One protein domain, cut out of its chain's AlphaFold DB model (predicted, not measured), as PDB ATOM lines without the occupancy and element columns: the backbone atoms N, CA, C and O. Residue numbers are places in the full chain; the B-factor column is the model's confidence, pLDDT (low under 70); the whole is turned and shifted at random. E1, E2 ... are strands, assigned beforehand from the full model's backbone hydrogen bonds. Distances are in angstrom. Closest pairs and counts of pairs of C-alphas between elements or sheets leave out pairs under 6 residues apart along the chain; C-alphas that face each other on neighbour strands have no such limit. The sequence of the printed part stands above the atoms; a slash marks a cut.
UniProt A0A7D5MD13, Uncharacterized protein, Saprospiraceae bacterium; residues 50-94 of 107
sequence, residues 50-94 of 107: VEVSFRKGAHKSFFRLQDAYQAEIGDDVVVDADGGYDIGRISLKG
ATOM      1  N   VAL A  50     -41.686 -52.314  27.399       91.69
ATOM      2  CA  VAL A  50     -41.436 -50.922  27.020       91.69
ATOM      3  C   VAL A  50     -40.117 -50.421  27.583       91.69
ATOM      4  O   VAL A  50     -39.751 -50.713  28.720       91.69
ATOM      5  N   GLU A  51     -39.406 -49.634  26.788       92.94
ATOM      6  CA  GLU A  51     -38.272 -48.836  27.236       92.94
ATOM      7  C   GLU A  51     -38.773 -47.449  27.635       92.94
ATOM      8  O   GLU A  51     -39.355 -46.729  26.821       92.94
ATOM      9  N   VAL A  52     -38.502 -47.047  28.874       94.25
ATOM     10  CA  VAL A  52     -38.831 -45.715  29.379       94.25
ATOM     11  C   VAL A  52     -37.545 -44.922  29.560       94.25
ATOM     12  O   VAL A  52     -36.599 -45.357  30.217       94.25
ATOM     13  N   SER A  53     -37.523 -43.737  28.957       94.31
ATOM     14  CA  SER A  53     -36.449 -42.758  29.031       94.31
ATOM     15  C   SER A  53     -36.830 -41.643  29.992       94.31
ATOM     16  O   SER A  53     -37.873 -41.005  29.860       94.31
ATOM     17  N   PHE A  54     -35.950 -41.341  30.930       93.62
ATOM     18  CA  PHE A  54     -36.208 -40.364  31.973       93.62
ATOM     19  C   PHE A  54     -35.231 -39.196  31.884       93.62
ATOM     20  O   PHE A  54     -34.110 -39.322  31.376       93.62
ATOM     21  N   ARG A  55     -35.647 -38.029  32.398       89.75
ATOM     22  CA  ARG A  55     -34.842 -36.788  32.410       89.75
ATOM     23  C   ARG A  55     -34.165 -36.509  31.056       89.75
ATOM     24  O   ARG A  55     -32.981 -36.187  31.004       89.75
ATOM     25  N   LYS A  56     -34.917 -36.655  29.958       85.25
ATOM     26  CA  LYS A  56     -34.439 -36.479  28.570       85.25
ATOM     27  C   LYS A  56     -33.278 -37.415  28.181       85.25
ATOM     28  O   LYS A  56     -32.358 -36.997  27.487       85.25
ATOM     29  N   GLY A  57     -33.329 -38.676  28.609       85.12
ATOM     30  CA  GLY A  57     -32.354 -39.701  28.223       85.12
ATOM     31  C   GLY A  57     -31.157 -39.836  29.158       85.12
ATOM     32  O   GLY A  57     -30.217 -40.546  28.817       85.12
ATOM     33  N   ALA A  58     -31.183 -39.201  30.333       89.38
ATOM     34  CA  ALA A  58     -30.134 -39.390  31.336       89.38
ATOM     35  C   ALA A  58     -30.116 -40.823  31.894       89.38
ATOM     36  O   ALA A  58     -29.065 -41.315  32.292       89.38
ATOM     37  N   HIS A  59     -31.276 -41.485  31.929       89.62
ATOM     38  CA  HIS A  59     -31.397 -42.900  32.257       89.62
ATOM     39  C   HIS A  59     -32.529 -43.547  31.460       89.62
ATOM     40  O   HIS A  59     -33.500 -42.884  31.086       89.62
ATOM     41  N   LYS A  60     -32.370 -44.841  31.192       92.38
ATOM     42  CA  LYS A  60     -33.341 -45.694  30.509       92.38
ATOM     43  C   LYS A  60     -33.552 -46.951  31.337       92.38
ATOM     44  O   LYS A  60     -32.613 -47.447  31.961       92.38
ATOM     45  N   SER A  61     -34.773 -47.455  31.375       91.75
ATOM     46  CA  SER A  61     -35.102 -48.719  32.036       91.75
ATOM     47  C   SER A  61     -36.220 -49.415  31.276       91.75
ATOM     48  O   SER A  61     -37.030 -48.757  30.624       91.75
ATOM     49  N   PHE A  62     -36.234 -50.743  31.337       91.94
ATOM     50  CA  PHE A  62     -37.245 -51.557  30.675       91.94
ATOM     51  C   PHE A  62     -38.294 -52.001  31.685       91.94
ATOM     52  O   PHE A  62     -37.954 -52.486  32.763       91.94
ATOM     53  N   PHE A  63     -39.561 -51.862  31.314       90.25
ATOM     54  CA  PHE A  63     -40.704 -52.226  32.139       90.25
ATOM     55  C   PHE A  63     -41.637 -53.134  31.356       90.25
ATOM     56  O   PHE A  63     -41.749 -53.022  30.137       90.25
ATOM     57  N   ARG A  64     -42.311 -54.039  32.063       88.44
ATOM     58  CA  ARG A  64     -43.396 -54.828  31.485       88.44
ATOM     59  C   ARG A  64     -44.713 -54.126  31.773       88.44
ATOM     60  O   ARG A  64     -45.002 -53.850  32.937       88.44
ATOM     61  N   LEU A  65     -45.481 -53.830  30.732       84.94
ATOM     62  CA  LEU A  65     -46.851 -53.363  30.882       84.94
ATOM     63  C   LEU A  65     -47.719 -54.538  31.333       84.94
ATOM     64  O   LEU A  65     -47.508 -55.676  30.918       84.94
ATOM     65  N   GLN A  66     -48.672 -54.261  32.218       81.06
ATOM     66  CA  GLN A  66     -49.757 -55.207  32.473       81.06
ATOM     67  C   GLN A  66     -50.764 -55.091  31.327       81.06
ATOM     68  O   GLN A  66     -50.958 -53.993  30.811       81.06
ATOM     69  N   ASP A  67     -51.445 -56.183  30.994       72.81
ATOM     70  CA  ASP A  67     -52.312 -56.290  29.806       72.81
ATOM     71  C   ASP A  67     -53.456 -55.255  29.760       72.81
ATOM     72  O   ASP A  67     -54.010 -54.965  28.708       72.81
ATOM     73  N   ALA A  68     -53.797 -54.639  30.897       73.44
ATOM     74  CA  ALA A  68     -54.795 -53.573  30.979       73.44
ATOM     75  C   ALA A  68     -54.285 -52.181  30.549       73.44
ATOM     76  O   ALA A  68     -55.083 -51.247  30.452       73.44
ATOM     77  N   TYR A  69     -52.977 -52.005  30.339       74.94
ATOM     78  CA  TYR A  69     -52.375 -50.714  30.008       74.94
ATOM     79  C   TYR A  69     -51.955 -50.663  28.544       74.94
ATOM     80  O   TYR A  69     -50.953 -51.247  28.142       74.94
ATOM     81  N   GLN A  70     -52.689 -49.872  27.767       79.50
ATOM     82  CA  GLN A  70     -52.273 -49.459  26.434       79.50
ATOM     83  C   GLN A  70     -51.365 -48.237  26.571       79.50
ATOM     84  O   GLN A  70     -51.820 -47.167  26.972       79.50
ATOM     85  N   ALA A  71     -50.080 -48.413  26.285       83.81
ATOM     86  CA  ALA A  71     -49.124 -47.319  26.227       83.81
ATOM     87  C   ALA A  71     -48.349 -47.384  24.910       83.81
ATOM     88  O   ALA A  71     -48.009 -48.473  24.431       83.81
ATOM     89  N   GLU A  72     -48.085 -46.214  24.338       88.31
ATOM     90  CA  GLU A  72     -47.463 -46.050  23.031       88.31
ATOM     91  C   GLU A  72     -46.157 -45.257  23.113       88.31
ATOM     92  O   GLU A  72     -45.838 -44.582  24.097       88.31
ATOM     93  N   ILE A  73     -45.353 -45.355  22.054       91.25
ATOM     94  CA  ILE A  73     -44.097 -44.606  21.969       91.25
ATOM     95  C   ILE A  73     -44.403 -43.104  22.004       91.25
ATOM     96  O   ILE A  73     -45.155 -42.581  21.185       91.25
ATOM     97  N   GLY A  74     -43.748 -42.392  22.921       91.88
ATOM     98  CA  GLY A  74     -43.924 -40.957  23.123       91.88
ATOM     99  C   GLY A  74     -44.824 -40.583  24.299       91.88
ATOM    100  O   GLY A  74     -44.787 -39.412  24.691       91.88
ATOM    101  N   ASP A  75     -45.542 -41.541  24.887       92.88
ATOM    102  CA  ASP A  75     -46.375 -41.305  26.065       92.88
ATOM    103  C   ASP A  75     -45.528 -41.039  27.312       92.88
ATOM    104  O   ASP A  75     -44.474 -41.653  27.522       92.88
ATOM    105  N   ASP A  76     -46.003 -40.117  28.150       92.44
ATOM    106  CA  ASP A  76     -45.416 -39.852  29.459       92.44
ATOM    107  C   ASP A  76     -46.020 -40.817  30.489       92.44
ATOM    108  O   ASP A  76     -47.237 -40.890  30.664       92.44
ATOM    109  N   VAL A  77     -45.159 -41.554  31.184       91.81
ATOM    110  CA  VAL A  77     -45.531 -42.590  32.148       91.81
ATOM    111  C   VAL A  77     -44.944 -42.294  33.519       91.81
ATOM    112  O   VAL A  77     -43.860 -41.720  33.651       91.81
ATOM    113  N   VAL A  78     -45.674 -42.712  34.549       92.06
ATOM    114  CA  VAL A  78     -45.233 -42.639  35.940       92.06
ATOM    115  C   VAL A  78     -44.803 -44.029  36.372       92.06
ATOM    116  O   VAL A  78     -45.572 -44.981  36.263       92.06
ATOM    117  N   VAL A  79     -43.573 -44.133  36.860       90.12
ATOM    118  CA  VAL A  79     -42.998 -45.374  37.370       90.12
ATOM    119  C   VAL A  79     -42.757 -45.213  38.864       90.12
ATOM    120  O   VAL A  79     -42.237 -44.189  39.304       90.12
ATOM    121  N   ASP A  80     -43.151 -46.219  39.638       90.38
ATOM    122  CA  ASP A  80     -42.871 -46.271  41.072       90.38
ATOM    123  C   ASP A  80     -41.376 -46.529  41.307       90.38
ATOM    124  O   ASP A  80     -40.779 -47.398  40.666       90.38
ATOM    125  N   ALA A  81     -40.767 -45.753  42.198       85.88
ATOM    126  CA  ALA A  81     -39.342 -45.812  42.508       85.88
ATOM    127  C   ALA A  81     -39.139 -45.852  44.026       85.88
ATOM    128  O   ALA A  81     -39.991 -45.409  44.795       85.88
ATOM    129  N   ASP A  82     -37.987 -46.349  44.482       86.00
ATOM    130  CA  ASP A  82     -37.691 -46.428  45.915       86.00
ATOM    131  C   ASP A  82     -37.736 -45.031  46.562       86.00
ATOM    132  O   ASP A  82     -36.813 -44.222  46.439       86.00
ATOM    133  N   GLY A  83     -38.833 -44.747  47.269       88.69
ATOM    134  CA  GLY A  83     -39.066 -43.472  47.946       88.69
ATOM    135  C   GLY A  83     -39.829 -42.412  47.141       88.69
ATOM    136  O   GLY A  83     -39.828 -41.252  47.555       88.69
ATOM    137  N   GLY A  84     -40.495 -42.762  46.034       90.69
ATOM    138  CA  GLY A  84     -41.333 -41.820  45.291       90.69
ATOM    139  C   GLY A  84     -41.789 -42.341  43.933       90.69
ATOM    140  O   GLY A  84     -41.983 -43.530  43.740       90.69
ATOM    141  N   TYR A  85     -41.962 -41.432  42.982       91.56
ATOM    142  CA  TYR A  85     -42.291 -41.772  41.603       91.56
ATOM    143  C   TYR A  85     -41.396 -40.987  40.650       91.56
ATOM    144  O   TYR A  85     -41.081 -39.820  40.896       91.56
ATOM    145  N   ASP A  86     -41.024 -41.618  39.545       91.44
ATOM    146  CA  ASP A  86     -40.306 -40.983  38.451       91.44
ATOM    147  C   ASP A  86     -41.223 -40.840  37.236       91.44
ATOM    148  O   ASP A  86     -42.013 -41.724  36.905       91.44
ATOM    149  N   ILE A  87     -41.110 -39.698  36.559       92.38
ATOM    150  CA  ILE A  87     -41.838 -39.423  35.320       92.38
ATOM    151  C   ILE A  87     -40.867 -39.609  34.160       92.38
ATOM    152  O   ILE A  87     -39.841 -38.922  34.063       92.38
ATOM    153  N   GLY A  88     -41.198 -40.545  33.282       93.69
ATOM    154  CA  GLY A  88     -40.439 -40.855  32.081       93.69
ATOM    155  C   GLY A  88     -41.314 -40.797  30.842       93.69
ATOM    156  O   GLY A  88     -42.523 -40.618  30.924       93.69
ATOM    157  N   ARG A  89     -40.686 -40.955  29.683       94.81
ATOM    158  CA  ARG A  89     -41.356 -41.048  28.391       94.81
ATOM    159  C   ARG A  89     -40.994 -42.359  27.724       94.81
ATOM    160  O   ARG A  89     -39.813 -42.710  27.693       94.81
ATOM    161  N   ILE A  90     -41.975 -43.053  27.161       93.94
ATOM    162  CA  ILE A  90     -41.733 -44.281  26.403       93.94
ATOM    163  C   ILE A  90     -40.912 -43.938  25.161       93.94
ATOM    164  O   ILE A  90     -41.331 -43.133  24.327       93.94
ATOM    165  N   SER A  91     -39.724 -44.528  25.048       92.62
ATOM    166  CA  SER A  91     -38.847 -44.369  23.886       92.62
ATOM    167  C   SER A  91     -38.973 -45.510  22.890       92.62
ATOM    168  O   SER A  91     -38.784 -45.266  21.703       92.62
ATOM    169  N   LEU A  92     -39.285 -46.723  23.352       89.69
ATOM    170  CA  LEU A  92     -39.484 -47.901  22.507       89.69
ATOM    171  C   LEU A  92     -40.540 -48.822  23.124       89.69
ATOM    172  O   LEU A  92     -40.639 -48.929  24.346       89.69
ATOM    173  N   LYS A  93     -41.280 -49.521  22.266       88.06
ATOM    174  CA  LYS A  93     -42.193 -50.611  22.618       88.06
ATOM    175  C   LYS A  93     -41.773 -51.828  21.803       88.06
ATOM    176  O   LYS A  93     -41.559 -51.704  20.599       88.06
ATOM    177  N   GLY A  94     -41.584 -52.967  22.457       77.94
ATOM    178  CA  GLY A  94     -41.355 -54.223  21.758       77.94
ATOM    179  C   GLY A  94     -42.682 -54.720  21.207       77.94
ATOM    180  O   GLY A  94     -43.512 -55.174  21.977       77.94
TER     181      GLY A  94
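Overview. This is residues 50 to 94 of the 107 residues of an uncharacterized protein of Saprospiraceae bacterium (UniProt A0A7D5MD13). A single sheet of four strands, strongly twisted and curled, is made of two hairpins, E1 with E2 and E3 with E4, set side by side through E1 and E4; a long link runs from one edge strand of the sheet to the other. The tip of the E3 and E4 hairpin, residues 80 to 85, sticks out. The printed part has 45 residues, with no named helix and four named strands, E1 to E4 along the chain; the sheet's order is E2, E1, E4, E3, antiparallel throughout, and the class is all strand. The whole is compact, with a radius of gyration of the C-alphas of 10.0 A, and spans 26 by 20 by 14 A.

Along the chain. The longest strand is E4, residues 84 to 93, 24.3 A from first to last C-alpha; it ends with C-alpha 93 at (-42.193, -50.611, 22.618). E1 is residues 50 to 54, 12.8 A long, and begins with C-alpha 50 at (-41.436, -50.922, 27.020). E2 is residues 59 to 64, 16.9 A long. E3 is residues 76 to 81, 15.6 A long, with C-alpha 76 at (-45.416, -39.852, 29.459).

Arrangement. E1 and E4 are the inner strands, antiparallel, with 126 degrees between their directions; the C-alphas of Val 52 and Ile 90 face each other at 4.4 A, and N 53 and O 89 are within hydrogen-bond range at 2.8 A. E4 bends by 61 degrees at residue 90. E2, an edge strand, is antiparallel to E1 at 150 degrees; N 52 and O 61 are 2.9 A apart and N 63 and O 50 2.8 A, both within hydrogen-bond range. E3, the other edge strand, is antiparallel to E4 at 132 degrees; N 77 and O 88, at 2.8 A, and N 84 and O 81, at 3.0 A, are within hydrogen-bond range. E2 and E3 are apart. The closest C-alphas of E1 and E3 are those of Val 52 and Val 77, 7.9 A apart. From edge to edge the strands' lines turn by 91 degrees, and the way across the sheet turns by 86 degrees.

Size, cuts and confidence. The two C-alphas farthest apart are those of Ala 58 and Ala 68, at 28.5 A, while those of Val 50 and Gly 94, the first and last printed, are 6.2 A apart. The printed part has no cut. The links E1 to E2 and E3 to E4 are tight; the link E2 to E3, with 11 residues, is long. The mean pLDDT of the printed part is 88.7, and no printed residue is under 70.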